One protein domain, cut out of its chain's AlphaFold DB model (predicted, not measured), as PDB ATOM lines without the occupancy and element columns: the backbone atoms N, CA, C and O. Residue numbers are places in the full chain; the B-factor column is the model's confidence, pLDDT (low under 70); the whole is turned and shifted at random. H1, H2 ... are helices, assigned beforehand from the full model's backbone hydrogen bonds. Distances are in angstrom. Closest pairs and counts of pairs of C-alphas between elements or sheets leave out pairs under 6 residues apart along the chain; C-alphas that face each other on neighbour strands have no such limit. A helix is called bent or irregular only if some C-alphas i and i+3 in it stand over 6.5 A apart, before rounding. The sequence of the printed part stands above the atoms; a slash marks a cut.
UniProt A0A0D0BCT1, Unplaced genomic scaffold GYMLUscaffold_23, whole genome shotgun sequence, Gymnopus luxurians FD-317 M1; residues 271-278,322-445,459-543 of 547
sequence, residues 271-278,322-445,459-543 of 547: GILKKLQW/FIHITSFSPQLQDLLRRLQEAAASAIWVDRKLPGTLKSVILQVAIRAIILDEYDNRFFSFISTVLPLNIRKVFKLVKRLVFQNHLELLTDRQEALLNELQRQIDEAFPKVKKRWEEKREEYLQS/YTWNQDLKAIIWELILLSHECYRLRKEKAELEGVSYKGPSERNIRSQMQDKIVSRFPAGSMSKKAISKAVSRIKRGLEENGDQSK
ATOM      1  N   GLY A 271     159.619 217.514 141.344       62.12
ATOM      2  CA  GLY A 271     158.180 217.615 141.100       62.12
ATOM      3  C   GLY A 271     157.456 218.503 142.116       62.12
ATOM      4  O   GLY A 271     156.571 219.258 141.723       62.12
ATOM      5  N   ILE A 272     157.866 218.496 143.393       59.19
ATOM      6  CA  ILE A 272     157.378 219.473 144.385       59.19
ATOM      7  C   ILE A 272     157.823 220.880 143.991       59.19
ATOM      8  O   ILE A 272     157.003 221.790 143.994       59.19
ATOM      9  N   LEU A 273     159.087 221.054 143.588       50.59
ATOM     10  CA  LEU A 273     159.623 222.353 143.151       50.59
ATOM     11  C   LEU A 273     159.071 222.844 141.797       50.59
ATOM     12  O   LEU A 273     159.046 224.044 141.537       50.59
ATOM     13  N   LYS A 274     158.604 221.942 140.933       55.50
ATOM     14  CA  LYS A 274     157.980 222.258 139.643       55.50
ATOM     15  C   LYS A 274     156.510 222.621 139.804       55.50
ATOM     16  O   LYS A 274     156.079 223.591 139.200       55.50
ATOM     17  N   LYS A 275     155.770 221.919 140.676       49.16
ATOM     18  CA  LYS A 275     154.430 222.353 141.136       49.16
ATOM     19  C   LYS A 275     154.465 223.725 141.812       49.16
ATOM     20  O   LYS A 275     153.451 224.398 141.901       49.16
ATOM     21  N   LEU A 276     155.643 224.107 142.282       45.50
ATOM     22  CA  LEU A 276     155.951 225.400 142.855       45.50
ATOM     23  C   LEU A 276     156.242 226.490 141.805       45.50
ATOM     24  O   LEU A 276     156.376 227.641 142.187       45.50
ATOM     25  N   GLN A 277     156.360 226.170 140.511       48.03
ATOM     26  CA  GLN A 277     156.589 227.128 139.415       48.03
ATOM     27  C   GLN A 277     157.629 228.223 139.755       48.03
ATOM     28  O   GLN A 277     157.439 229.410 139.535       48.03
ATOM     29  N   TRP A 278     158.768 227.805 140.316       47.47
ATOM     30  CA  TRP A 278     159.805 228.686 140.874       47.47
ATOM     31  C   TRP A 278     160.629 229.501 139.864       47.47
ATOM     32  O   TRP A 278     161.630 230.082 140.268       47.47
ATOM     33  N   PHE A 322     132.141 199.146 151.293       84.38
ATOM     34  CA  PHE A 322     132.662 197.805 151.133       84.38
ATOM     35  C   PHE A 322     133.912 197.891 150.256       84.38
ATOM     36  O   PHE A 322     133.836 197.984 149.033       84.38
ATOM     37  N   ILE A 323     135.077 197.927 150.898       93.44
ATOM     38  CA  ILE A 323     136.360 198.023 150.206       93.44
ATOM     39  C   ILE A 323     136.751 196.630 149.725       93.44
ATOM     40  O   ILE A 323     137.008 195.728 150.524       93.44
ATOM     41  N   HIS A 324     136.785 196.466 148.406       94.75
ATOM     42  CA  HIS A 324     137.176 195.222 147.762       94.75
ATOM     43  C   HIS A 324     138.702 195.117 147.641       94.75
ATOM     44  O   HIS A 324     139.378 196.116 147.415       94.75
ATOM     45  N   ILE A 325     139.260 193.904 147.725       96.62
ATOM     46  CA  ILE A 325     140.717 193.688 147.644       96.62
ATOM     47  C   ILE A 325     141.323 194.240 146.342       96.62
ATOM     48  O   ILE A 325     142.445 194.731 146.345       96.62
ATOM     49  N   THR A 326     140.565 194.246 145.242       96.38
ATOM     50  CA  THR A 326     141.024 194.752 143.936       96.38
ATOM     51  C   THR A 326     141.238 196.264 143.890       96.38
ATOM     52  O   THR A 326     141.782 196.751 142.906       96.38
ATOM     53  N   SER A 327     140.832 197.017 144.922       95.25
ATOM     54  CA  SER A 327     141.095 198.459 144.992       95.25
ATOM     55  C   SER A 327     142.541 198.800 145.362       95.25
ATOM     56  O   SER A 327     142.909 199.970 145.319       95.25
ATOM     57  N   PHE A 328     143.330 197.810 145.785       96.75
ATOM     58  CA  PHE A 328     144.738 197.968 146.151       96.75
ATOM     59  C   PHE A 328     145.657 197.565 144.995       96.75
ATOM     60  O   PHE A 328     145.243 196.857 144.080       96.75
ATOM     61  N   SER A 329     146.923 197.966 145.037       96.12
ATOM     62  CA  SER A 329     147.941 197.537 144.075       96.12
ATOM     63  C   SER A 329     148.097 196.004 144.034       96.12
ATOM     64  O   SER A 329     148.007 195.356 145.080       96.12
ATOM     65  N   PRO A 330     148.413 195.386 142.874       96.81
ATOM     66  CA  PRO A 330     148.547 193.925 142.762       96.81
ATOM     67  C   PRO A 330     149.527 193.317 143.776       96.81
ATOM     68  O   PRO A 330     149.291 192.256 144.345       96.81
ATOM     69  N   GLN A 331     150.607 194.042 144.067       93.25
ATOM     70  CA  GLN A 331     151.623 193.628 145.033       93.25
ATOM     71  C   GLN A 331     151.083 193.600 146.471       93.25
ATOM     72  O   GLN A 331     151.489 192.743 147.258       93.25
ATOM     73  N   LEU A 332     150.193 194.533 146.833       96.75
ATOM     74  CA  LEU A 332     149.530 194.530 148.134       96.75
ATOM     75  C   LEU A 332     148.390 193.503 148.175       96.75
ATOM     76  O   LEU A 332     148.220 192.850 149.201       96.75
ATOM     77  N   GLN A 333     147.668 193.299 147.067       97.50
ATOM     78  CA  GLN A 333     146.598 192.297 146.951       97.50
ATOM     79  C   GLN A 333     147.071 190.892 147.343       97.50
ATOM     80  O   GLN A 333     146.404 190.223 148.131       97.50
ATOM     81  N   ASP A 334     148.236 190.459 146.856       96.44
ATOM     82  CA  ASP A 334     148.788 189.138 147.183       96.44
ATOM     83  C   ASP A 334     149.047 188.973 148.687       96.44
ATOM     84  O   ASP A 334     148.746 187.933 149.278       96.44
ATOM     85  N   LEU A 335     149.574 190.015 149.338       96.94
ATOM     86  CA  LEU A 335     149.821 190.004 150.781       96.94
ATOM     87  C   LEU A 335     148.519 190.069 151.587       96.94
ATOM     88  O   LEU A 335     148.408 189.407 152.617       96.94
ATOM     89  N   LEU A 336     147.526 190.832 151.122       97.81
ATOM     90  CA  LEU A 336     146.204 190.902 151.748       97.81
ATOM     91  C   LEU A 336     145.461 189.563 151.650       97.81
ATOM     92  O   LEU A 336     144.814 189.170 152.617       97.81
ATOM     93  N   ARG A 337     145.609 188.823 150.544       97.88
ATOM     94  CA  ARG A 337     145.055 187.468 150.405       97.88
ATOM     95  C   ARG A 337     145.713 186.491 151.376       97.88
ATOM     96  O   ARG A 337     145.016 185.797 152.108       97.88
ATOM     97  N   ARG A 338     147.046 186.522 151.483       96.38
ATOM     98  CA  ARG A 338     147.778 185.737 152.496       96.38
ATOM     99  C   ARG A 338     147.344 186.088 153.916       96.38
ATOM    100  O   ARG A 338     147.265 185.210 154.767       96.38
ATOM    101  N   LEU A 339     147.055 187.362 154.185       97.50
ATOM    102  CA  LEU A 339     146.517 187.791 155.473       97.50
ATOM    103  C   LEU A 339     145.114 187.228 155.723       97.50
ATOM    104  O   LEU A 339     144.850 186.802 156.842       97.50
ATOM    105  N   GLN A 340     144.236 187.206 154.716       97.25
ATOM    106  CA  GLN A 340     142.910 186.586 154.818       97.25
ATOM    107  C   GLN A 340     143.010 185.083 155.108       97.25
ATOM    108  O   GLN A 340     142.379 184.603 156.046       97.25
ATOM    109  N   GLU A 341     143.857 184.360 154.373       97.00
ATOM    110  CA  GLU A 341     144.115 182.927 154.578       97.00
ATOM    111  C   GLU A 341     144.694 182.644 155.979       97.00
ATOM    112  O   GLU A 341     144.241 181.746 156.697       97.00
ATOM    113  N   ALA A 342     145.666 183.452 156.416       96.75
ATOM    114  CA  ALA A 342     146.257 183.349 157.747       96.75
ATOM    115  C   ALA A 342     145.258 183.699 158.860       96.75
ATOM    116  O   ALA A 342     145.286 183.084 159.921       96.75
ATOM    117  N   ALA A 343     144.372 184.674 158.643       96.38
ATOM    118  CA  ALA A 343     143.339 185.045 159.604       96.38
ATOM    119  C   ALA A 343     142.252 183.966 159.726       96.38
ATOM    120  O   ALA A 343     141.789 183.715 160.838       96.38
ATOM    121  N   ALA A 344     141.887 183.317 158.614       96.19
ATOM    122  CA  ALA A 344     140.911 182.229 158.573       96.19
ATOM    123  C   ALA A 344     141.425 180.948 159.253       96.19
ATOM    124  O   ALA A 344     140.664 180.254 159.919       96.19
ATOM    125  N   SER A 345     142.722 180.653 159.123       95.50
ATOM    126  CA  SER A 345     143.363 179.487 159.758       95.50
ATOM    127  C   SER A 345     143.813 179.726 161.203       95.50
ATOM    128  O   SER A 345     144.191 178.784 161.904       95.50
ATOM    129  N   ALA A 346     143.801 180.973 161.672       94.50
ATOM    130  CA  ALA A 346     144.300 181.322 162.992       94.50
ATOM    131  C   ALA A 346     143.313 180.955 164.112       94.50
ATOM    132  O   ALA A 346     142.142 181.328 164.092       94.50
ATOM    133  N   ILE A 347     143.826 180.302 165.157       93.31
ATOM    134  CA  ILE A 347     143.071 180.005 166.377       93.31
ATOM    135  C   ILE A 347     143.069 181.247 167.275       93.31
ATOM    136  O   ILE A 347     144.124 181.727 167.701       93.31
ATOM    137  N   TRP A 348     141.881 181.764 167.585       93.25
ATOM    138  CA  TRP A 348     141.701 182.936 168.442       93.25
ATOM    139  C   TRP A 348     141.408 182.510 169.882       93.25
ATOM    140  O   TRP A 348     140.340 181.980 170.168       93.25
ATOM    141  N   VAL A 349     142.324 182.806 170.805       90.38
ATOM    142  CA  VAL A 349     142.113 182.605 172.250       90.38
ATOM    143  C   VAL A 349     141.811 183.961 172.886       90.38
ATOM    144  O   VAL A 349     142.617 184.886 172.787       90.38
ATOM    145  N   ASP A 350     140.636 184.120 173.496       87.44
ATOM    146  CA  ASP A 350     140.198 185.349 174.186       87.44
ATOM    147  C   ASP A 350     140.307 186.645 173.361       87.44
ATOM    148  O   ASP A 350     140.605 187.718 173.894       87.44
ATOM    149  N   ARG A 351     140.120 186.573 172.036       84.62
ATOM    150  CA  ARG A 351     140.329 187.712 171.111       84.62
ATOM    151  C   ARG A 351     141.752 188.300 171.160       84.62
ATOM    152  O   ARG A 351     141.969 189.429 170.708       84.62
ATOM    153  N   LYS A 352     142.728 187.566 171.699       90.25
ATOM    154  CA  LYS A 352     144.147 187.928 171.639       90.25
ATOM    155  C   LYS A 352     144.670 187.601 170.247       90.25
ATOM    156  O   LYS A 352     144.335 186.575 169.667       90.25
ATOM    157  N   LEU A 353     145.491 188.500 169.715       92.81
ATOM    158  CA  LEU A 353     146.039 188.370 168.372       92.81
ATOM    159  C   LEU A 353     147.165 187.318 168.340       92.81
ATOM    160  O   LEU A 353     148.169 187.517 169.040       92.81
ATOM    161  N   PRO A 354     147.052 186.266 167.510       94.50
ATOM    162  CA  PRO A 354     148.085 185.242 167.370       94.50
ATOM    163  C   PRO A 354     149.428 185.815 166.899       94.50
ATOM    164  O   PRO A 354     149.480 186.764 166.112       94.50
ATOM    165  N   GLY A 355     150.534 185.246 167.389       93.25
ATOM    166  CA  GLY A 355     151.891 185.718 167.079       93.25
ATOM    167  C   GLY A 355     152.251 185.620 165.593       93.25
ATOM    168  O   GLY A 355     152.858 186.538 165.049       93.25
ATOM    169  N   THR A 356     151.803 184.559 164.920       92.94
ATOM    170  CA  THR A 356     151.962 184.371 163.468       92.94
ATOM    171  C   THR A 356     151.214 185.440 162.676       92.94
ATOM    172  O   THR A 356     151.751 186.013 161.735       92.94
ATOM    173  N   LEU A 357     149.999 185.794 163.100       96.19
ATOM    174  CA  LEU A 357     149.202 186.816 162.429       96.19
ATOM    175  C   LEU A 357     149.813 188.217 162.594       96.19
ATOM    176  O   LEU A 357     149.743 189.029 161.673       96.19
ATOM    177  N   LYS A 358     150.485 188.496 163.724       95.50
ATOM    178  CA  LYS A 358     151.233 189.751 163.924       95.50
ATOM    179  C   LYS A 358     152.298 189.959 162.850       95.50
ATOM    180  O   LYS A 358     152.375 191.050 162.298       95.50
ATOM    181  N   SER A 359     153.111 188.950 162.542       95.56
ATOM    182  CA  SER A 359     154.186 189.118 161.556       95.56
ATOM    183  C   SER A 359     153.636 189.354 160.144       95.56
ATOM    184  O   SER A 359     154.173 190.196 159.425       95.56
ATOM    185  N   VAL A 360     152.531 188.696 159.771       96.69
ATOM    186  CA  VAL A 360     151.859 188.911 158.478       96.69
ATOM    187  C   VAL A 360     151.251 190.313 158.396       96.69
ATOM    188  O   VAL A 360     151.490 191.021 157.420       96.69
ATOM    189  N   ILE A 361     150.539 190.766 159.437       97.50
ATOM    190  CA  ILE A 361     149.990 192.132 159.504       97.50
ATOM    191  C   ILE A 361     151.107 193.171 159.382       97.50
ATOM    192  O   ILE A 361     150.952 194.153 158.660       97.50
ATOM    193  N   LEU A 362     152.235 192.956 160.068       97.00
ATOM    194  CA  LEU A 362     153.394 193.840 159.983       97.00
ATOM    195  C   LEU A 362     153.920 193.930 158.543       97.00
ATOM    196  O   LEU A 362     154.098 195.033 158.039       97.00
ATOM    197  N   GLN A 363     154.123 192.795 157.866       96.50
ATOM    198  CA  GLN A 363     154.607 192.767 156.478       96.50
ATOM    199  C   GLN A 363     153.656 193.491 155.518       96.50
ATOM    200  O   GLN A 363     154.094 194.325 154.726       96.50
ATOM    201  N   VAL A 364     152.356 193.207 155.623       97.81
ATOM    202  CA  VAL A 364     151.305 193.846 154.824       97.81
ATOM    203  C   VAL A 364     151.315 195.362 155.038       97.81
ATOM    204  O   VAL A 364     151.312 196.126 154.078       97.81
ATOM    205  N   ALA A 365     151.361 195.806 156.295       97.38
ATOM    206  CA  ALA A 365     151.300 197.221 156.634       97.38
ATOM    207  C   ALA A 365     152.560 197.985 156.195       97.38
ATOM    208  O   ALA A 365     152.451 199.090 155.672       97.38
ATOM    209  N   ILE A 366     153.747 197.387 156.329       95.56
ATOM    210  CA  ILE A 366     154.986 197.968 155.796       95.56
ATOM    211  C   ILE A 366     154.939 198.056 154.274       95.56
ATOM    212  O   ILE A 366     155.341 199.074 153.710       95.56
ATOM    213  N   ARG A 367     154.392 197.041 153.594       95.38
ATOM    214  CA  ARG A 367     154.230 197.109 152.142       95.38
ATOM    215  C   ARG A 367     153.252 198.206 151.728       95.38
ATOM    216  O   ARG A 367     153.555 198.932 150.789       95.38
ATOM    217  N   ALA A 368     152.147 198.374 152.449       95.62
ATOM    218  CA  ALA A 368     151.202 199.461 152.212       95.62
ATOM    219  C   ALA A 368     151.856 200.847 152.387       95.62
ATOM    220  O   ALA A 368     151.605 201.733 151.577       95.62
ATOM    221  N   ILE A 369     152.738 201.025 153.381       92.31
ATOM    222  CA  ILE A 369     153.504 202.276 153.580       92.31
ATOM    223  C   ILE A 369     154.447 202.544 152.401       92.31
ATOM    224  O   ILE A 369     154.591 203.678 151.960       92.31
ATOM    225  N   ILE A 370     155.103 201.510 151.872       88.75
ATOM    226  CA  ILE A 370     156.008 201.660 150.721       88.75
ATOM    227  C   ILE A 370     155.238 202.050 149.444       88.75
ATOM    228  O   ILE A 370     155.786 202.747 148.588       88.75
ATOM    229  N   LEU A 371     153.985 201.597 149.321       90.75
ATOM    230  CA  LEU A 371     153.147 201.741 148.127       90.75
ATOM    231  C   LEU A 371     152.157 202.921 148.159       90.75
ATOM    232  O   LEU A 371     151.400 203.064 147.209       90.75
ATOM    233  N   ASP A 372     152.148 203.769 149.192       90.25
ATOM    234  CA  ASP A 372     151.136 204.843 149.363       90.25
ATOM    235  C   ASP A 372     149.708 204.389 149.590       90.25
ATOM    236  O   ASP A 372     148.754 205.139 149.396       90.25
ATOM    237  N   GLU A 373     149.555 203.167 150.077       95.19
ATOM    238  CA  GLU A 373     148.253 202.568 150.338       95.19
ATOM    239  C   GLU A 373     147.998 202.417 151.843       95.19
ATOM    240  O   GLU A 373     147.038 201.773 152.243       95.19
ATOM    241  N   TYR A 374     148.827 203.013 152.710       95.25
ATOM    242  CA  TYR A 374     148.637 203.011 154.169       95.25
ATOM    243  C   TYR A 374     147.682 204.128 154.631       95.25
ATOM    244  O   TYR A 374     148.054 205.045 155.367       95.25
ATOM    245  N   ASP A 375     146.430 204.056 154.181       93.94
ATOM    246  CA  ASP A 375     145.384 205.053 154.415       93.94
ATOM    247  C   ASP A 375     144.183 204.489 155.212       93.94
ATOM    248  O   ASP A 375     144.200 203.370 155.732       93.94
ATOM    249  N   ASN A 376     143.104 205.271 155.341       93.44
ATOM    250  CA  ASN A 376     141.883 204.814 156.015       93.44
ATOM    251  C   ASN A 376     141.222 203.623 155.303       93.44
ATOM    252  O   ASN A 376     140.599 202.801 155.977       93.44
ATOM    253  N   ARG A 377     141.364 203.500 153.974       95.31
ATOM    254  CA  ARG A 377     140.805 202.373 153.216       95.31
ATOM    255  C   ARG A 377     141.521 201.084 153.598       95.31
ATOM    256  O   ARG A 377     140.864 200.078 153.862       95.31
ATOM    257  N   PHE A 378     142.841 201.142 153.751       96.38
ATOM    258  CA  PHE A 378     143.623 200.037 154.292       96.38
ATOM    259  C   PHE A 378     143.133 199.599 155.676       96.38
ATOM    260  O   PHE A 378     142.810 198.429 155.866       96.38
ATOM    261  N   PHE A 379     142.982 200.512 156.642       96.25
ATOM    262  CA  PHE A 379     142.504 200.128 157.979       96.25
ATOM    263  C   PHE A 379     141.072 199.591 157.985       96.25
ATOM    264  O   PHE A 379     140.769 198.665 158.743       96.25
ATOM    265  N   SER A 380     140.199 200.146 157.144       95.00
ATOM    266  CA  SER A 380     138.839 199.647 156.965       95.00
ATOM    267  C   SER A 380     138.844 198.214 156.440       95.00
ATOM    268  O   SER A 380     138.166 197.375 157.032       95.00
ATOM    269  N   PHE A 381     139.674 197.897 155.442       96.31
ATOM    270  CA  PHE A 381     139.859 196.528 154.950       96.31
ATOM    271  C   PHE A 381     140.445 195.597 156.024       96.31
ATOM    272  O   PHE A 381     139.903 194.531 156.291       96.31
ATOM    273  N   ILE A 382     141.501 195.994 156.737       96.62
ATOM    274  CA  ILE A 382     142.055 195.145 157.811       96.62
ATOM    275  C   ILE A 382     141.003 194.885 158.909       96.62
ATOM    276  O   ILE A 382     140.986 193.811 159.509       96.62
ATOM    277  N   SER A 383     140.085 195.828 159.152       95.50
ATOM    278  CA  SER A 383     138.970 195.648 160.093       95.50
ATOM    279  C   SER A 383     137.834 194.746 159.598       95.50
ATOM    280  O   SER A 383     136.999 194.353 160.408       95.50
ATOM    281  N   THR A 384     137.760 194.438 158.298       95.44
ATOM    282  CA  THR A 384     136.846 193.406 157.778       95.44
ATOM    283  C   THR A 384     137.480 192.021 157.853       95.44
ATOM    284  O   THR A 384     136.773 191.054 158.109       95.44
ATOM    285  N   VAL A 385     138.805 191.930 157.693       95.75
ATOM    286  CA  VAL A 385     139.554 190.665 157.781       95.75
ATOM    287  C   VAL A 385     139.727 190.196 159.227       95.75
ATOM    288  O   VAL A 385     139.629 189.007 159.514       95.75
ATOM    289  N   LEU A 386     139.997 191.115 160.157       95.50
ATOM    290  CA  LEU A 386     140.176 190.786 161.569       95.50
ATOM    291  C   LEU A 386     138.860 190.980 162.338       95.50
ATOM    292  O   LEU A 386     138.225 192.020 162.176       95.50
ATOM    293  N   PRO A 387     138.491 190.084 163.277       93.69
ATOM    294  CA  PRO A 387     137.314 190.221 164.143       93.69
ATOM    295  C   PRO A 387     137.523 191.272 165.257       93.69
ATOM    296  O   PRO A 387     137.243 191.053 166.440       93.69
ATOM    297  N   LEU A 388     138.065 192.437 164.894       93.94
ATOM    298  CA  LEU A 388     138.444 193.531 165.776       93.94
ATOM    299  C   LEU A 388     137.805 194.839 165.300       93.94
ATOM    300  O   LEU A 388     137.685 195.117 164.113       93.94
ATOM    301  N   ASN A 389     137.443 195.700 166.251       94.38
ATOM    302  CA  ASN A 389     136.956 197.040 165.931       94.38
ATOM    303  C   ASN A 389     138.042 197.852 165.198       94.38
ATOM    304  O   ASN A 389     139.205 197.810 165.604       94.38
ATOM    305  N   ILE A 390     137.657 198.662 164.206       93.75
ATOM    306  CA  ILE A 390     138.574 199.517 163.433       93.75
ATOM    307  C   ILE A 390     139.506 200.362 164.316       93.75
ATOM    308  O   ILE A 390     140.699 200.445 164.046       93.75
ATOM    309  N   ARG A 391     139.021 200.904 165.444       95.06
ATOM    310  CA  ARG A 391     139.852 201.668 166.394       95.06
ATOM    311  C   ARG A 391     140.915 200.792 167.057       95.06
ATOM    312  O   ARG A 391     142.024 201.260 167.302       95.06
ATOM    313  N   LYS A 392     140.592 199.530 167.360       94.88
ATOM    314  CA  LYS A 392     141.550 198.560 167.916       94.88
ATOM    315  C   LYS A 392     142.573 198.150 166.861       94.88
ATOM    316  O   LYS A 392     143.759 198.159 167.171       94.88
ATOM    317  N   VAL A 393     142.127 197.863 165.635       95.50
ATOM    318  CA  VAL A 393     142.996 197.546 164.490       95.50
ATOM    319  C   VAL A 393     143.971 198.686 164.222       95.50
ATOM    320  O   VAL A 393     145.173 198.462 164.185       95.50
ATOM    321  N   PHE A 394     143.480 199.919 164.138       95.25
ATOM    322  CA  PHE A 394     144.304 201.100 163.905       95.25
ATOM    323  C   PHE A 394     145.398 201.259 164.966       95.25
ATOM    324  O   PHE A 394     146.576 201.360 164.630       95.25
ATOM    325  N   LYS A 395     145.033 201.211 166.258       96.12
ATOM    326  CA  LYS A 395     146.006 201.294 167.361       96.12
ATOM    327  C   LYS A 395     147.020 200.151 167.318       96.12
ATOM    328  O   LYS A 395     148.210 200.381 167.511       96.12
ATOM    329  N   LEU A 396     146.550 198.928 167.081       95.75
ATOM    330  CA  LEU A 396     147.377 197.728 167.002       95.75
ATOM    331  C   LEU A 396     148.404 197.831 165.869       95.75
ATOM    332  O   LEU A 396     149.597 197.695 166.123       95.75
ATOM    333  N   VAL A 397     147.944 198.084 164.643       96.81
ATOM    334  CA  VAL A 397     148.795 198.141 163.451       96.81
ATOM    335  C   VAL A 397     149.798 199.283 163.576       96.81
ATOM    336  O   VAL A 397     150.983 199.053 163.370       96.81
ATOM    337  N   LYS A 398     149.376 200.476 164.019       96.19
ATOM    338  CA  LYS A 398     150.290 201.612 164.219       96.19
ATOM    339  C   LYS A 398     151.396 201.330 165.230       96.19
ATOM    340  O   LYS A 398     152.552 201.642 164.957       96.19
ATOM    341  N   ARG A 399     151.071 200.704 166.368       96.56
ATOM    342  CA  ARG A 399     152.082 200.279 167.353       96.56
ATOM    343  C   ARG A 399     153.050 199.257 166.758       96.56
ATOM    344  O   ARG A 399     154.245 199.334 167.012       96.56
ATOM    345  N   LEU A 400     152.529 198.322 165.967       96.75
ATOM    346  CA  LEU A 400     153.305 197.249 165.359       96.75
ATOM    347  C   LEU A 400     154.287 197.768 164.296       96.75
ATOM    348  O   LEU A 400     155.446 197.364 164.291       96.75
ATOM    349  N   VAL A 401     153.849 198.681 163.421       96.50
ATOM    350  CA  VAL A 401     154.697 199.217 162.341       96.50
ATOM    351  C   VAL A 401     155.647 200.314 162.794       96.50
ATOM    352  O   VAL A 401     156.612 200.569 162.085       96.50
ATOM    353  N   PHE A 402     155.403 200.961 163.939       96.25
ATOM    354  CA  PHE A 402     156.122 202.168 164.361       96.25
ATOM    355  C   PHE A 402     157.644 202.074 164.185       96.25
ATOM    356  O   PHE A 402     158.242 202.978 163.608       96.25
ATOM    357  N   GLN A 403     158.261 200.992 164.671       96.69
ATOM    358  CA  GLN A 403     159.720 200.865 164.665       96.69
ATOM    359  C   GLN A 403     160.268 200.785 163.238       96.69
ATOM    360  O   GLN A 403     161.130 201.572 162.865       96.69
ATOM    361  N   ASN A 404     159.708 199.883 162.433       95.56
ATOM    362  CA  ASN A 404     160.086 199.700 161.032       95.56
ATOM    363  C   ASN A 404     159.777 200.955 160.199       95.56
ATOM    364  O   ASN A 404     160.496 201.292 159.269       95.56
ATOM    365  N   HIS A 405     158.709 201.677 160.540       94.19
ATOM    366  CA  HIS A 405     158.354 202.913 159.864       94.19
ATOM    367  C   HIS A 405     159.364 204.032 160.143       94.19
ATOM    368  O   HIS A 405     159.791 204.743 159.236       94.19
ATOM    369  N   LEU A 406     159.779 204.165 161.402       95.00
ATOM    370  CA  LEU A 406     160.820 205.105 161.786       95.00
ATOM    371  C   LEU A 406     162.162 204.763 161.120       95.00
ATOM    372  O   LEU A 406     162.882 205.674 160.716       95.00
ATOM    373  N   GLU A 407     162.480 203.474 160.992       95.31
ATOM    374  CA  GLU A 407     163.658 202.975 160.274       95.31
ATOM    375  C   GLU A 407     163.606 203.364 158.791       95.31
ATOM    376  O   GLU A 407     164.505 204.056 158.331       95.31
ATOM    377  N   LEU A 408     162.497 203.095 158.085       90.00
ATOM    378  CA  LEU A 408     162.298 203.518 156.688       90.00
ATOM    379  C   LEU A 408     162.541 205.020 156.468       90.00
ATOM    380  O   LEU A 408     163.172 205.420 155.488       90.00
ATOM    381  N   LEU A 409     162.036 205.865 157.372       91.31
ATOM    382  CA  LEU A 409     162.241 207.313 157.301       91.31
ATOM    383  C   LEU A 409     163.691 207.711 157.589       91.31
ATOM    384  O   LEU A 409     164.202 208.645 156.970       91.31
ATOM    385  N   THR A 410     164.349 207.022 158.519       95.00
ATOM    386  CA  THR A 410     165.746 207.287 158.885       95.00
ATOM    387  C   THR A 410     166.689 206.870 157.757       95.00
ATOM    388  O   THR A 410     167.534 207.669 157.359       95.00
ATOM    389  N   ASP A 411     166.481 205.694 157.168       92.88
ATOM    390  CA  ASP A 411     167.241 205.206 156.016       92.88
ATOM    391  C   ASP A 411     167.083 206.150 154.819       92.88
ATOM    392  O   ASP A 411     168.051 206.487 154.134       92.88
ATOM    393  N   ARG A 412     165.861 206.652 154.591       92.56
ATOM    394  CA  ARG A 412     165.603 207.662 153.558       92.56
ATOM    395  C   ARG A 412     166.341 208.973 153.843       92.56
ATOM    396  O   ARG A 412     166.918 209.547 152.920       92.56
ATOM    397  N   GLN A 413     166.344 209.449 155.091       95.62
ATOM    398  CA  GLN A 413     167.110 210.639 155.485       95.62
ATOM    399  C   GLN A 413     168.607 210.452 155.232       95.62
ATOM    400  O   GLN A 413     169.259 211.361 154.723       95.62
ATOM    401  N   GLU A 414     169.156 209.287 155.563       96.69
ATOM    402  CA  GLU A 414     170.567 208.981 155.333       96.69
ATOM    403  C   GLU A 414     170.900 208.920 153.839       96.69
ATOM    404  O   GLU A 414     171.859 209.555 153.398       96.69
ATOM    405  N   ALA A 415     170.067 208.255 153.036       92.81
ATOM    406  CA  ALA A 415     170.234 208.203 151.586       92.81
ATOM    407  C   ALA A 415     170.208 209.604 150.946       92.81
ATOM    408  O   ALA A 415     171.034 209.908 150.086       92.81
ATOM    409  N   LEU A 416     169.311 210.486 151.403       94.38
ATOM    410  CA  LEU A 416     169.247 211.881 150.960       94.38
ATOM    411  C   LEU A 416     170.457 212.705 151.414       94.38
ATOM    412  O   LEU A 416     170.947 213.524 150.644       94.38
ATOM    413  N   LEU A 417     170.962 212.498 152.634       97.06
ATOM    414  CA  LEU A 417     172.187 213.158 153.105       97.06
ATOM    415  C   LEU A 417     173.416 212.718 152.297       97.06
ATOM    416  O   LEU A 417     174.280 213.546 152.017       97.06
ATOM    417  N   ASN A 418     173.482 211.447 151.900       96.06
ATOM    418  CA  ASN A 418     174.555 210.923 151.057       96.06
ATOM    419  C   ASN A 418     174.472 211.474 149.627       96.06
ATOM    420  O   ASN A 418     175.485 211.882 149.066       96.06
ATOM    421  N   GLU A 419     173.271 211.556 149.049       95.12
ATOM    422  CA  GLU A 419     173.077 212.185 147.738       95.12
ATOM    423  C   GLU A 419     173.359 213.695 147.779       95.12
ATOM    424  O   GLU A 419     173.976 214.231 146.858       95.12
ATOM    425  N   LEU A 420     172.984 214.377 148.867       95.88
ATOM    426  CA  LEU A 420     173.340 215.774 149.110       95.88
ATOM    427  C   LEU A 420     174.863 215.952 149.107       95.88
ATOM    428  O   LEU A 420     175.368 216.816 148.395       95.88
ATOM    429  N   GLN A 421     175.586 215.122 149.869       96.19
ATOM    430  CA  GLN A 421     177.049 215.132 149.911       96.19
ATOM    431  C   GLN A 421     177.636 214.917 148.515       96.19
ATOM    432  O   GLN A 421     178.463 215.707 148.076       96.19
ATOM    433  N   ARG A 422     177.144 213.914 147.777       95.88
ATOM    434  CA  ARG A 422     177.597 213.612 146.413       95.88
ATOM    435  C   ARG A 422     177.451 214.818 145.480       95.88
ATOM    436  O   ARG A 422     178.377 215.131 144.735       95.88
ATOM    437  N   GLN A 423     176.306 215.504 145.515       94.62
ATOM    438  CA  GLN A 423     176.082 216.711 144.709       94.62
ATOM    439  C   GLN A 423     176.979 217.874 145.141       94.62
ATOM    440  O   GLN A 423     177.452 218.632 144.291       94.62
ATOM    441  N   ILE A 424     177.228 218.017 146.447       94.62
ATOM    442  CA  ILE A 424     178.160 219.014 146.975       94.62
ATOM    443  C   ILE A 424     179.564 218.730 146.451       94.62
ATOM    444  O   ILE A 424     180.147 219.626 145.851       94.62
ATOM    445  N   ASP A 425     180.067 217.506 146.592       94.56
ATOM    446  CA  ASP A 425     181.415 217.109 146.175       94.56
ATOM    447  C   ASP A 425     181.623 217.272 144.662       94.56
ATOM    448  O   ASP A 425     182.677 217.726 144.220       94.56
ATOM    449  N   GLU A 426     180.601 216.974 143.855       94.31
ATOM    450  CA  GLU A 426     180.652 217.129 142.397       94.31
ATOM    451  C   GLU A 426     180.685 218.607 141.959       94.31
ATOM    452  O   GLU A 426     181.392 218.984 141.019       94.31
ATOM    453  N   ALA A 427     179.909 219.467 142.623       91.81
ATOM    454  CA  ALA A 427     179.789 220.874 142.247       91.81
ATOM    455  C   ALA A 427     180.812 221.785 142.946       91.81
ATOM    456  O   ALA A 427     181.154 222.840 142.404       91.81
ATOM    457  N   PHE A 428     181.335 221.399 144.111       91.06
ATOM    458  CA  PHE A 428     182.211 222.239 144.924       91.06
ATOM    459  C   PHE A 428     183.507 222.654 144.209       91.06
ATOM    460  O   PHE A 428     183.799 223.848 144.235       91.06
ATOM    461  N   PRO A 429     184.239 221.780 143.485       92.50
ATOM    462  CA  PRO A 429     185.435 222.192 142.746       92.50
ATOM    463  C   PRO A 429     185.152 223.293 141.717       92.50
ATOM    464  O   PRO A 429     185.935 224.227 141.560       92.50
ATOM    465  N   LYS A 430     183.991 223.229 141.049       91.81
ATOM    466  CA  LYS A 430     183.567 224.233 140.061       91.81
ATOM    467  C   LYS A 430     183.211 225.559 140.729       91.81
ATOM    468  O   LYS A 430     183.573 226.616 140.221       91.81
ATOM    469  N   VAL A 431     182.504 225.503 141.858       87.94
ATOM    470  CA  VAL A 431     182.149 226.690 142.653       87.94
ATOM    471  C   VAL A 431     183.407 227.351 143.213       87.94
ATOM    472  O   VAL A 431     183.544 228.565 143.105       87.94
ATOM    473  N   LYS A 432     184.341 226.554 143.741       87.69
ATOM    474  CA  LYS A 432     185.623 227.020 144.272       87.69
ATOM    475  C   LYS A 432     186.453 227.714 143.193       87.69
ATOM    476  O   LYS A 432     186.831 228.859 143.398       87.69
ATOM    477  N   LYS A 433     186.633 227.087 142.024       91.44
ATOM    478  CA  LYS A 433     187.367 227.677 140.890       91.44
ATOM    479  C   LYS A 433     186.779 229.022 140.454       91.44
ATOM    480  O   LYS A 433     187.506 229.996 140.335       91.44
ATOM    481  N   ARG A 434     185.451 229.102 140.293       87.62
ATOM    482  CA  ARG A 434     184.763 230.357 139.936       87.62
ATOM    483  C   ARG A 434     184.921 231.439 140.997       87.62
ATOM    484  O   ARG A 434     184.969 232.619 140.669       87.62
ATOM    485  N   TRP A 435     184.936 231.050 142.268       85.00
ATOM    486  CA  TRP A 435     185.167 231.992 143.352       85.00
ATOM    487  C   TRP A 435     186.612 232.498 143.362       85.00
ATOM    488  O   TRP A 435     186.813 233.694 143.528       85.00
ATOM    489  N   GLU A 436     187.593 231.619 143.147       87.38
ATOM    490  CA  GLU A 436     189.011 231.983 143.042       87.38
ATOM    491  C   GLU A 436     189.261 232.924 141.856       87.38
ATOM    492  O   GLU A 436     189.850 233.980 142.056       87.38
ATOM    493  N   GLU A 437     188.720 232.612 140.673       89.69
ATOM    494  CA  GLU A 437     188.779 233.467 139.475       89.69
ATOM    495  C   GLU A 437     188.167 234.848 139.745       89.69
ATOM    496  O   GLU A 437     188.793 235.872 139.490       89.69
ATOM    497  N   LYS A 438     186.965 234.890 140.336       85.25
ATOM    498  CA  LYS A 438     186.296 236.155 140.659       85.25
ATOM    499  C   LYS A 438     187.068 236.947 141.713       85.25
ATOM    500  O   LYS A 438     187.134 238.168 141.650       85.25
ATOM    501  N   ARG A 439     187.636 236.261 142.706       83.12
ATOM    502  CA  ARG A 439     188.485 236.878 143.728       83.12
ATOM    503  C   ARG A 439     189.734 237.481 143.090       83.12
ATOM    504  O   ARG A 439     190.075 238.604 143.433       83.12
ATOM    505  N   GLU A 440     190.391 236.773 142.180       86.06
ATOM    506  CA  GLU A 440     191.572 237.266 141.467       86.06
ATOM    507  C   GLU A 440     191.240 238.460 140.561       86.06
ATOM    508  O   GLU A 440     191.947 239.463 140.603       86.06
ATOM    509  N   GLU A 441     190.117 238.414 139.841       87.38
ATOM    510  CA  GLU A 441     189.585 239.546 139.073       87.38
ATOM    511  C   GLU A 441     189.347 240.773 139.969       87.38
ATOM    512  O   GLU A 441     189.774 241.878 139.634       87.38
ATOM    513  N   TYR A 442     188.750 240.588 141.156       82.75
ATOM    514  CA  TYR A 442     188.604 241.668 142.139       82.75
ATOM    515  C   TYR A 442     189.960 242.237 142.574       82.75
ATOM    516  O   TYR A 442     190.119 243.459 142.589       82.75
ATOM    517  N   LEU A 443     190.941 241.378 142.878       83.81
ATOM    518  CA  LEU A 443     192.296 241.813 143.235       83.81
ATOM    519  C   LEU A 443     192.969 242.595 142.101       83.81
ATOM    520  O   LEU A 443     193.668 243.562 142.376       83.81
ATOM    521  N   GLN A 444     192.756 242.207 140.843       86.62
ATOM    522  CA  GLN A 444     193.310 242.904 139.678       86.62
ATOM    523  C   GLN A 444     192.602 244.236 139.407       86.62
ATOM    524  O   GLN A 444     193.242 245.207 139.011       86.62
ATOM    525  N   SER A 445     191.290 244.302 139.651       85.62
ATOM    526  CA  SER A 445     190.490 245.515 139.453       85.62
ATOM    527  C   SER A 445     190.758 246.615 140.488       85.62
ATOM    528  O   SER A 445     190.388 247.755 140.239       85.62
ATOM    529  N   TYR A 459     177.775 229.225 148.665       78.12
ATOM    530  CA  TYR A 459     177.515 228.108 147.771       78.12
ATOM    531  C   TYR A 459     176.174 228.314 147.040       78.12
ATOM    532  O   TYR A 459     175.139 228.567 147.668       78.12
ATOM    533  N   THR A 460     176.193 228.254 145.705       81.81
ATOM    534  CA  THR A 460     174.989 228.484 144.895       81.81
ATOM    535  C   THR A 460     174.081 227.263 144.978       81.81
ATOM    536  O   THR A 460     174.481 226.145 144.671       81.81
ATOM    537  N   TRP A 461     172.839 227.472 145.407       83.62
ATOM    538  CA  TRP A 461     171.883 226.391 145.612       83.62
ATOM    539  C   TRP A 461     171.287 225.925 144.280       83.62
ATOM    540  O   TRP A 461     170.442 226.625 143.715       83.62
ATOM    541  N   ASN A 462     171.654 224.722 143.830       89.12
ATOM    542  CA  ASN A 462     170.900 224.020 142.789       89.12
ATOM    543  C   ASN A 462     169.457 223.741 143.281       89.12
ATOM    544  O   ASN A 462     169.215 223.600 144.483       89.12
ATOM    545  N   GLN A 463     168.492 223.678 142.362       88.94
ATOM    546  CA  GLN A 463     167.116 223.274 142.655       88.94
ATOM    547  C   GLN A 463     167.070 221.881 143.292       88.94
ATOM    548  O   GLN A 463     166.364 221.701 144.280       88.94
ATOM    549  N   ASP A 464     167.886 220.943 142.818       90.44
ATOM    550  CA  ASP A 464     167.958 219.588 143.380       90.44
ATOM    551  C   ASP A 464     168.373 219.610 144.863       90.44
ATOM    552  O   ASP A 464     167.700 219.028 145.713       90.44
ATOM    553  N   LEU A 465     169.400 220.395 145.215       92.50
ATOM    554  CA  LEU A 465     169.830 220.585 146.609       92.50
ATOM    555  C   LEU A 465     168.725 221.204 147.473       92.50
ATOM    556  O   LEU A 465     168.520 220.784 148.612       92.50
ATOM    557  N   LYS A 466     167.989 222.193 146.941       92.62
ATOM    558  CA  LYS A 466     166.833 222.786 147.637       92.62
ATOM    559  C   LYS A 466     165.747 221.742 147.888       92.62
ATOM    560  O   LYS A 466     165.195 221.720 148.987       92.62
ATOM    561  N   ALA A 467     165.460 220.885 146.907       91.00
ATOM    562  CA  ALA A 467     164.470 219.818 147.027       91.00
ATOM    563  C   ALA A 467     164.882 218.800 148.097       91.00
ATOM    564  O   ALA A 467     164.084 218.504 148.981       91.00
ATOM    565  N   ILE A 468     166.136 218.335 148.066       93.75
ATOM    566  CA  ILE A 468     166.675 217.393 149.056       93.75
ATOM    567  C   ILE A 468     166.605 217.989 150.466       93.75
ATOM    568  O   ILE A 468     166.120 217.344 151.393       93.75
ATOM    569  N   ILE A 469     167.045 219.239 150.640       94.88
ATOM    570  CA  ILE A 469     167.025 219.912 151.945       94.88
ATOM    571  C   ILE A 469     165.595 220.077 152.458       94.88
ATOM    572  O   ILE A 469     165.342 219.861 153.641       94.88
ATOM    573  N   TRP A 470     164.648 220.427 151.587       94.19
ATOM    574  CA  TRP A 470     163.239 220.504 151.956       94.19
ATOM    575  C   TRP A 470     162.681 219.142 152.392       94.19
ATOM    576  O   TRP A 470     162.069 219.043 153.456       94.19
ATOM    577  N   GLU A 471     162.954 218.086 151.623       92.81
ATOM    578  CA  GLU A 471     162.526 216.716 151.922       92.81
ATOM    579  C   GLU A 471     163.104 216.218 153.257       92.81
ATOM    580  O   GLU A 471     162.364 215.701 154.092       92.81
ATOM    581  N   LEU A 472     164.388 216.472 153.533       95.75
ATOM    582  CA  LEU A 472     165.026 216.143 154.815       95.75
ATOM    583  C   LEU A 472     164.311 216.789 156.010       95.75
ATOM    584  O   LEU A 472     164.116 216.145 157.045       95.75
ATOM    585  N   ILE A 473     163.892 218.051 155.874       95.56
ATOM    586  CA  ILE A 473     163.150 218.754 156.925       95.56
ATOM    587  C   ILE A 473     161.752 218.150 157.102       95.56
ATOM    588  O   ILE A 473     161.363 217.895 158.244       95.56
ATOM    589  N   LEU A 474     161.031 217.851 156.018       92.31
ATOM    590  CA  LEU A 474     159.722 217.189 156.088       92.31
ATOM    591  C   LEU A 474     159.807 215.821 156.774       92.31
ATOM    592  O   LEU A 474     159.054 215.556 157.709       92.31
ATOM    593  N   LEU A 475     160.777 214.987 156.388       92.25
ATOM    594  CA  LEU A 475     161.004 213.687 157.022       92.25
ATOM    595  C   LEU A 475     161.337 213.842 158.513       92.25
ATOM    596  O   LEU A 475     160.933 213.020 159.330       92.25
ATOM    597  N   SER A 476     162.060 214.900 158.901       96.06
ATOM    598  CA  SER A 476     162.381 215.156 160.313       96.06
ATOM    599  C   SER A 476     161.133 215.463 161.152       96.06
ATOM    600  O   SER A 476     161.004 214.956 162.271       96.06
ATOM    601  N   HIS A 477     160.186 216.228 160.595       93.44
ATOM    602  CA  HIS A 477     158.892 216.483 161.224       93.44
ATOM    603  C   HIS A 477     158.054 215.209 161.292       93.44
ATOM    604  O   HIS A 477     157.409 214.942 162.304       93.44
ATOM    605  N   GLU A 478     158.113 214.383 160.254       92.56
ATOM    606  CA  GLU A 478     157.364 213.139 160.201       92.56
ATOM    607  C   GLU A 478     157.859 212.124 161.245       92.56
ATOM    608  O   GLU A 478     157.064 211.555 161.997       92.56
ATOM    609  N   CYS A 479     159.178 212.000 161.423       94.38
ATOM    610  CA  CYS A 479     159.764 211.234 162.523       94.38
ATOM    611  C   CYS A 479     159.317 211.757 163.901       94.38
ATOM    612  O   CYS A 479     159.083 210.968 164.817       94.38
ATOM    613  N   TYR A 480     159.207 213.078 164.085       96.31
ATOM    614  CA  TYR A 480     158.668 213.659 165.321       96.31
ATOM    615  C   TYR A 480     157.192 213.287 165.523       96.31
ATOM    616  O   TYR A 480     156.829 212.795 166.596       96.31
ATOM    617  N   ARG A 481     156.363 213.451 164.483       95.75
ATOM    618  CA  ARG A 481     154.933 213.116 164.493       95.75
ATOM    619  C   ARG A 481     154.712 211.657 164.883       95.75
ATOM    620  O   ARG A 481     153.905 211.397 165.771       95.75
ATOM    621  N   LEU A 482     155.465 210.724 164.292       93.69
ATOM    622  CA  LEU A 482     155.381 209.299 164.622       93.69
ATOM    623  C   LEU A 482     155.732 209.017 166.083       93.69
ATOM    624  O   LEU A 482     155.033 208.248 166.740       93.69
ATOM    625  N   ARG A 483     156.808 209.613 166.620       96.50
ATOM    626  CA  ARG A 483     157.196 209.378 168.024       96.50
ATOM    627  C   ARG A 483     156.161 209.926 169.001       96.50
ATOM    628  O   ARG A 483     155.884 209.286 170.014       96.50
ATOM    629  N   LYS A 484     155.578 211.085 168.692       95.88
ATOM    630  CA  LYS A 484     154.482 211.659 169.474       95.88
ATOM    631  C   LYS A 484     153.240 210.766 169.419       95.88
ATOM    632  O   LYS A 484     152.693 210.425 170.461       95.88
ATOM    633  N   GLU A 485     152.862 210.320 168.224       94.62
ATOM    634  CA  GLU A 485     151.753 209.386 168.013       94.62
ATOM    635  C   GLU A 485     151.959 208.068 168.773       94.62
ATOM    636  O   GLU A 485     151.025 207.560 169.388       94.62
ATOM    637  N   LYS A 486     153.182 207.524 168.804       95.81
ATOM    638  CA  LYS A 486     153.499 206.354 169.632       95.81
ATOM    639  C   LYS A 486     153.239 206.616 171.114       95.81
ATOM    640  O   LYS A 486     152.583 205.798 171.750       95.81
ATOM    641  N   ALA A 487     153.722 207.737 171.648       97.12
ATOM    642  CA  ALA A 487     153.524 208.086 173.053       97.12
ATOM    643  C   ALA A 487     152.024 208.205 173.391       97.12
ATOM    644  O   ALA A 487     151.551 207.605 174.356       97.12
ATOM    645  N   GLU A 488     151.245 208.862 172.523       95.94
ATOM    646  CA  GLU A 488     149.783 208.953 172.637       95.94
ATOM    647  C   GLU A 488     149.109 207.572 172.593       95.94
ATOM    648  O   GLU A 488     148.198 207.287 173.374       95.94
ATOM    649  N   LEU A 489     149.570 206.681 171.709       94.06
ATOM    650  CA  LEU A 489     149.080 205.307 171.633       94.06
ATOM    651  C   LEU A 489     149.430 204.504 172.886       94.06
ATOM    652  O   LEU A 489     148.638 203.648 173.265       94.06
ATOM    653  N   GLU A 490     150.575 204.741 173.514       95.88
ATOM    654  CA  GLU A 490     151.003 204.095 174.764       95.88
ATOM    655  C   GLU A 490     150.348 204.718 176.006       95.88
ATOM    656  O   GLU A 490     150.421 204.140 177.086       95.88
ATOM    657  N   GLY A 491     149.648 205.847 175.853       96.81
ATOM    658  CA  GLY A 491     149.049 206.580 176.969       96.81
ATOM    659  C   GLY A 491     150.087 207.299 177.832       96.81
ATOM    660  O   GLY A 491     149.812 207.612 178.986       96.81
ATOM    661  N   VAL A 492     151.279 207.552 177.285       97.38
ATOM    662  CA  VAL A 492     152.389 208.212 177.977       97.38
ATOM    663  C   VAL A 492     152.611 209.587 177.352       97.38
ATOM    664  O   VAL A 492     152.494 209.768 176.142       97.38
ATOM    665  N   SER A 493     152.948 210.585 178.169       96.56
ATOM    666  CA  SER A 493     153.364 211.886 177.638       96.56
ATOM    667  C   SER A 493     154.677 211.750 176.857       96.56
ATOM    668  O   SER A 493     155.605 211.068 177.298       96.56
ATOM    669  N   TYR A 494     154.776 212.402 175.699       96.75
ATOM    670  CA  TYR A 494     155.989 212.384 174.884       96.75
ATOM    671  C   TYR A 494     157.150 213.077 175.620       96.75
ATOM    672  O   TYR A 494     157.131 214.291 175.813       96.75
ATOM    673  N   LYS A 495     158.178 212.304 176.002       96.56
ATOM    674  CA  LYS A 495     159.389 212.782 176.709       96.56
ATOM    675  C   LYS A 495     160.600 213.034 175.794       96.56
ATOM    676  O   LYS A 495     161.705 213.241 176.282       96.56
ATOM    677  N   GLY A 496     160.428 212.951 174.475       95.25
ATOM    678  CA  GLY A 496     161.530 213.107 173.521       95.25
ATOM    679  C   GLY A 496     161.867 214.569 173.194       95.25
ATOM    680  O   GLY A 496     161.226 215.496 173.697       95.25
ATOM    681  N   PRO A 497     162.849 214.805 172.304       97.06
ATOM    682  CA  PRO A 497     163.203 216.149 171.862       97.06
ATOM    683  C   PRO A 497     162.027 216.838 171.161       97.06
ATOM    684  O   PRO A 497     161.244 216.201 170.450       97.06
ATOM    685  N   SER A 498     161.918 218.155 171.348       97.38
ATOM    686  CA  SER A 498     160.907 218.976 170.678       97.38
ATOM    687  C   SER A 498     161.086 218.959 169.155       97.38
ATOM    688  O   SER A 498     162.188 218.741 168.648       97.38
ATOM    689  N   GLU A 499     160.017 219.256 168.413       95.25
ATOM    690  CA  GLU A 499     160.062 219.388 166.949       95.25
ATOM    691  C   GLU A 499     161.143 220.384 166.502       95.25
ATOM    692  O   GLU A 499     161.933 220.110 165.598       95.25
ATOM    693  N   ARG A 500     161.244 221.518 167.213       95.50
ATOM    694  CA  ARG A 500     162.275 222.539 166.989       95.50
ATOM    695  C   ARG A 500     163.683 221.956 167.129       95.50
ATOM    696  O   ARG A 500     164.535 222.267 166.298       95.50
ATOM    697  N   ASN A 501     163.915 221.113 168.136       97.50
ATOM    698  CA  ASN A 501     165.212 220.479 168.370       97.50
ATOM    699  C   ASN A 501     165.538 219.426 167.307       97.50
ATOM    700  O   ASN A 501     166.658 219.419 166.808       97.50
ATOM    701  N   ILE A 502     164.579 218.589 166.901       96.44
ATOM    702  CA  ILE A 502     164.792 217.590 165.838       96.44
ATOM    703  C   ILE A 502     165.124 218.276 164.509       96.44
ATOM    704  O   ILE A 502     166.090 217.907 163.842       96.44
ATOM    705  N   ARG A 503     164.378 219.327 164.150       95.81
ATOM    706  CA  ARG A 503     164.661 220.133 162.957       95.81
ATOM    707  C   ARG A 503     166.042 220.784 163.034       95.81
ATOM    708  O   ARG A 503     166.779 220.793 162.056       95.81
ATOM    709  N   SER A 504     166.389 221.324 164.201       97.06
ATOM    710  CA  SER A 504     167.700 221.913 164.483       97.06
ATOM    711  C   SER A 504     168.833 220.898 164.275       97.06
ATOM    712  O   SER A 504     169.768 221.206 163.545       97.06
ATOM    713  N   GLN A 505     168.706 219.683 164.818       97.75
ATOM    714  CA  GLN A 505     169.670 218.592 164.622       97.75
ATOM    715  C   GLN A 505     169.776 218.170 163.151       97.75
ATOM    716  O   GLN A 505     170.872 217.909 162.664       97.75
ATOM    717  N   MET A 506     168.656 218.124 162.420       98.25
ATOM    718  CA  MET A 506     168.679 217.842 160.981       98.25
ATOM    719  C   MET A 506     169.432 218.932 160.209       98.25
ATOM    720  O   MET A 506     170.235 218.622 159.338       98.25
ATOM    721  N   GLN A 507     169.234 220.209 160.552       97.81
ATOM    722  CA  GLN A 507     170.005 221.298 159.947       97.81
ATOM    723  C   GLN A 507     171.500 221.172 160.245       97.81
ATOM    724  O   GLN A 507     172.295 221.393 159.342       97.81
ATOM    725  N   ASP A 508     171.885 220.778 161.461       97.94
ATOM    726  CA  ASP A 508     173.294 220.561 161.812       97.94
ATOM    727  C   ASP A 508     173.903 219.418 160.978       97.94
ATOM    728  O   ASP A 508     174.979 219.587 160.407       97.94
ATOM    729  N   LYS A 509     173.165 218.310 160.795       98.19
ATOM    730  CA  LYS A 509     173.553 217.209 159.892       98.19
ATOM    731  C   LYS A 509     173.677 217.640 158.432       98.19
ATOM    732  O   LYS A 509     174.499 217.091 157.713       98.19
ATOM    733  N   ILE A 510     172.848 218.579 157.972       97.69
ATOM    734  CA  ILE A 510     172.945 219.135 156.616       97.69
ATOM    735  C   ILE A 510     174.194 220.014 156.510       97.69
ATOM    736  O   ILE A 510     174.960 219.845 155.568       97.69
ATOM    737  N   VAL A 511     174.430 220.921 157.471       97.00
ATOM    738  CA  VAL A 511     175.618 221.798 157.486       97.00
ATOM    739  C   VAL A 511     176.900 220.977 157.471       97.00
ATOM    740  O   VAL A 511     177.810 221.324 156.726       97.00
ATOM    741  N   SER A 512     176.963 219.875 158.223       97.44
ATOM    742  CA  SER A 512     178.158 219.028 158.285       97.44
ATOM    743  C   SER A 512     178.505 218.333 156.964       97.44
ATOM    744  O   SER A 512     179.575 217.740 156.872       97.44
ATOM    745  N   ARG A 513     177.616 218.357 155.957       97.31
ATOM    746  CA  ARG A 513     177.907 217.859 154.600       97.31
ATOM    747  C   ARG A 513     178.572 218.901 153.703       97.31
ATOM    748  O   ARG A 513     179.127 218.568 152.661       97.31
ATOM    749  N   PHE A 514     178.518 220.174 154.087       95.31
ATOM    750  CA  PHE A 514     179.195 221.242 153.360       95.31
ATOM    751  C   PHE A 514     180.625 221.422 153.880       95.31
ATOM    752  O   PHE A 514     180.869 221.242 155.075       95.31
ATOM    753  N   PRO A 515     181.566 221.856 153.024       92.88
ATOM    754  CA  PRO A 515     182.893 222.258 153.473       92.88
ATOM    755  C   PRO A 515     182.813 223.355 154.538       92.88
ATOM    756  O   PRO A 515     181.930 224.222 154.496       92.88
ATOM    757  N   ALA A 516     183.741 223.317 155.495       91.19
ATOM    758  CA  ALA A 516     183.750 224.229 156.635       91.19
ATOM    759  C   ALA A 516     183.644 225.698 156.185       91.19
ATOM    760  O   ALA A 516     184.283 226.123 155.225       91.19
ATOM    761  N   GLY A 517     182.772 226.463 156.846       88.44
ATOM    762  CA  GLY A 517     182.520 227.876 156.534       88.44
ATOM    763  C   GLY A 517     181.670 228.144 155.282       88.44
ATOM    764  O   GLY A 517     181.150 229.248 155.141       88.44
ATOM    765  N   SER A 518     181.446 227.158 154.406       89.56
ATOM    766  CA  SER A 518     180.698 227.358 153.148       89.56
ATOM    767  C   SER A 518     179.183 227.463 153.346       89.56
ATOM    768  O   SER A 518     178.468 228.008 152.501       89.56
ATOM    769  N   MET A 519     178.668 226.923 154.453       93.12
ATOM    770  CA  MET A 519     177.244 226.923 154.773       93.12
ATOM    771  C   MET A 519     177.016 227.152 156.265       93.12
ATOM    772  O   MET A 519     177.792 226.714 157.107       93.12
ATOM    773  N   SER A 520     175.913 227.821 156.599       94.75
ATOM    774  CA  SER A 520     175.482 228.017 157.983       94.75
ATOM    775  C   SER A 520     174.045 227.558 158.186       94.75
ATOM    776  O   SER A 520     173.208 227.601 157.278       94.75
ATOM    777  N   LYS A 521     173.716 227.210 159.429       95.56
ATOM    778  CA  LYS A 521     172.352 226.862 159.841       95.56
ATOM    779  C   LYS A 521     171.337 227.961 159.512       95.56
ATOM    780  O   LYS A 521     170.231 227.682 159.052       95.56
ATOM    781  N   LYS A 522     171.731 229.231 159.682       94.81
ATOM    782  CA  LYS A 522     170.904 230.402 159.342       94.81
ATOM    783  C   LYS A 522     170.618 230.474 157.840       94.81
ATOM    784  O   LYS A 522     169.502 230.828 157.465       94.81
ATOM    785  N   ALA A 523     171.587 230.124 156.990       93.00
ATOM    786  CA  ALA A 523     171.393 230.079 155.541       93.00
ATOM    787  C   ALA A 523     170.395 228.983 155.134       93.00
ATOM    788  O   ALA A 523     169.463 229.272 154.386       93.00
ATOM    789  N   ILE A 524     170.522 227.777 155.698       95.31
ATOM    790  CA  ILE A 524     169.571 226.677 155.461       95.31
ATOM    791  C   ILE A 524     168.172 227.059 155.938       95.31
ATOM    792  O   ILE A 524     167.210 226.915 155.193       95.31
ATOM    793  N   SER A 525     168.054 227.606 157.149       95.44
ATOM    794  CA  SER A 525     166.769 228.048 157.696       95.44
ATOM    795  C   SER A 525     166.091 229.081 156.786       95.44
ATOM    796  O   SER A 525     164.930 228.915 156.425       95.44
ATOM    797  N   LYS A 526     166.836 230.092 156.309       93.56
ATOM    798  CA  LYS A 526     166.326 231.075 155.338       93.56
ATOM    799  C   LYS A 526     165.890 230.427 154.022       93.56
ATOM    800  O   LYS A 526     164.864 230.823 153.474       93.56
ATOM    801  N   ALA A 527     166.648 229.460 153.504       91.38
ATOM    802  CA  ALA A 527     166.290 228.745 152.281       91.38
ATOM    803  C   ALA A 527     164.987 227.949 152.458       91.38
ATOM    804  O   ALA A 527     164.077 228.088 151.646       91.38
ATOM    805  N   VAL A 528     164.856 227.208 153.560       93.00
ATOM    806  CA  VAL A 528     163.643 226.457 153.924       93.00
ATOM    807  C   VAL A 528     162.441 227.392 154.082       93.00
ATOM    808  O   VAL A 528     161.372 227.094 153.558       93.00
ATOM    809  N   SER A 529     162.602 228.546 154.737       93.06
ATOM    810  CA  SER A 529     161.534 229.550 154.854       93.06
ATOM    811  C   SER A 529     161.096 230.101 153.498       93.06
ATOM    812  O   SER A 529     159.900 230.266 153.275       93.06
ATOM    813  N   ARG A 530     162.036 230.353 152.578       90.75
ATOM    814  CA  ARG A 530     161.705 230.784 151.210       90.75
ATOM    815  C   ARG A 530     160.927 229.702 150.460       90.75
ATOM    816  O   ARG A 530     159.924 230.032 149.842       90.75
ATOM    817  N   ILE A 531     161.349 228.437 150.561       88.31
ATOM    818  CA  ILE A 531     160.644 227.283 149.968       88.31
ATOM    819  C   ILE A 531     159.223 227.179 150.526       88.31
ATOM    820  O   ILE A 531     158.270 227.098 149.756       88.31
ATOM    821  N   LYS A 532     159.074 227.256 151.853       88.88
ATOM    822  CA  LYS A 532     157.769 227.204 152.521       88.88
ATOM    823  C   LYS A 532     156.842 228.331 152.069       88.88
ATOM    824  O   LYS A 532     155.701 228.056 151.730       88.88
ATOM    825  N   ARG A 533     157.333 229.572 152.032       90.00
ATOM    826  CA  ARG A 533     156.530 230.726 151.608       90.00
ATOM    827  C   ARG A 533     156.056 230.576 150.159       90.00
ATOM    828  O   ARG A 533     154.883 230.779 149.886       90.00
ATOM    829  N   GLY A 534     156.928 230.105 149.266       84.69
ATOM    830  CA  GLY A 534     156.526 229.804 147.891       84.69
ATOM    831  C   GLY A 534     155.469 228.692 147.790       84.69
ATOM    832  O   GLY A 534     154.652 228.718 146.875       84.69
ATOM    833  N   LEU A 535     155.445 227.715 148.711       77.25
ATOM    834  CA  LEU A 535     154.391 226.682 148.749       77.25
ATOM    835  C   LEU A 535     153.036 227.262 149.151       77.25
ATOM    836  O   LEU A 535     152.010 226.838 148.625       77.25
ATOM    837  N   GLU A 536     153.042 228.212 150.080       82.00
ATOM    838  CA  GLU A 536     151.836 228.886 150.561       82.00
ATOM    839  C   GLU A 536     151.256 229.805 149.475       82.00
ATOM    840  O   GLU A 536     150.075 229.689 149.153       82.00
ATOM    841  N   GLU A 537     152.100 230.608 148.820       85.50
ATOM    842  CA  GLU A 537     151.702 231.524 147.738       85.50
ATOM    843  C   GLU A 537     151.057 230.780 146.552       85.50
ATOM    844  O   GLU A 537     149.955 231.118 146.120       85.50
ATOM    845  N   ASN A 538     151.684 229.701 146.068       75.94
ATOM    846  CA  ASN A 538     151.126 228.896 144.972       75.94
ATOM    847  C   ASN A 538     149.862 228.124 145.383       75.94
ATOM    848  O   ASN A 538     148.942 227.928 144.583       75.94
ATOM    849  N   GLY A 539     149.807 227.672 146.640       73.38
ATOM    850  CA  GLY A 539     148.645 226.984 147.189       73.38
ATOM    851  C   GLY A 539     147.400 227.867 147.195       73.38
ATOM    852  O   GLY A 539     146.316 227.386 146.864       73.38
ATOM    853  N   ASP A 540     147.544 229.154 147.503       69.19
ATOM    854  CA  ASP A 540     146.420 230.092 147.536       69.19
ATOM    855  C   ASP A 540     146.009 230.583 146.142       69.19
ATOM    856  O   ASP A 540     144.810 230.711 145.876       69.19
ATOM    857  N   GLN A 541     146.942 230.708 145.193       59.81
ATOM    858  CA  GLN A 541     146.594 230.975 143.788       59.81
ATOM    859  C   GLN A 541     145.723 229.862 143.184       59.81
ATOM    860  O   GLN A 541     144.741 230.142 142.495       59.81
ATOM    861  N   SER A 542     146.001 228.596 143.518       54.28
ATOM    862  CA  SER A 542     145.183 227.459 143.069       54.28
ATOM    863  C   SER A 542     143.768 227.419 143.673       54.28
ATOM    864  O   SER A 542     142.882 226.747 143.138       54.28
ATOM    865  N   LYS A 543     143.541 228.131 144.787       55.22
ATOM    866  CA  LYS A 543     142.209 228.302 145.388       55.22
ATOM    867  C   LYS A 543     141.463 229.495 144.793       55.22
ATOM    868  O   LYS A 543     140.253 229.404 144.650       55.22
TER     869      LYS A 543
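AT A GLANCE: This is residues 271 to 278, 322 to 445 and 459 to 543 of the 547 residues of an uncharacterized protein of Gymnopus luxurians FD-317 M1 (UniProt A0A0D0BCT1). One very long, bent helix, H5, runs the length of a rod, with a head at one end where H3 and H4 pack on its short first arm H5a and H2 packs on H3, and with H6 folded back alongside part of its long second arm H5b. H7 packs on H6, H8 crosses H6, and the last residues of H5b, 436 to 445, stick out free. The printed part has 217 residues with eight named helices, H1 to H8 in order along the chain, and no named strand: the class is all helix. The whole is loose, with a radius of gyration of the C-alphas of 23.2 A, and spans 85 by 37 by 34 A.

IN THESE COORDINATES: H5, residues 390 to 445, was assigned as one helix by its hydrogen bonds but is bent: C-alphas 400 and 403 are 7.4 A apart. Its arms are H5a, residues 390 to 400, and H5b, residues 403 to 445, 59.8 A long, ending at C-alpha 445 (190.490, 245.515, 139.453). H5b is irregular, with C-alphas 426 and 429 7.0 A apart, and has a kink of 38 degrees near residue 428. H6, residues 463 to 490, is 40.7 A long and begins at C-alpha 463 (167.116, 223.274, 142.655). H7 is residues 499 to 511, and H8, residues 521 to 543, is 33.5 A long. H2 is residues 330 to 345, H3 355 to 370, H4 376 to 385 and H1 271 to 275.

HOW THE PARTS SIT: H6 is the hub, touching four other helices. H5b touches it with residues 406 to 423 alone, opposite ways at a shallow tilt of 29 degrees; their closest C-alphas, Gln 413 and Leu 472, are 5.9 A apart. H6 and H7 form a hairpin, a shallow tilt of 34 degrees, only just short of steep, closest at C-alphas 476 and 503, 6.1 A. H8 touches H6 about perpendicular, at 86 degrees, closest at C-alphas 470 and 528, 6.3 A. H1 only just touches H6, with 3 pairs of C-alphas within 8 A, the closest Leu 273 and Ala 467, 6.7 A. H2 and H3 form a hairpin at 16 degrees, closest at C-alphas 335 and 364, 5.8 A. H4 touches H5a about perpendicular, at 78 degrees, closest at C-alphas 383 and 390, 5.1 A. H2 and H8 are apart. Every O i to N i+4 pair is within hydrogen-bond range in H1, H3, H4, H5a, H6 and H7; the counts are 11 of 12 in H2, 37 of 39 in H5b and 18 of 19 in H8.

THE WHOLE: The two C-alphas farthest apart, Val 349 and Ser 445, are 85.9 A apart. Residues 279 to 321 and 446 to 458 are cut out, with C-alpha gaps of 42.4 A and 23.2 A. Of the links that are printed whole, none is long. Residues 271 to 278 and 540 to 543 have pLDDT under 70.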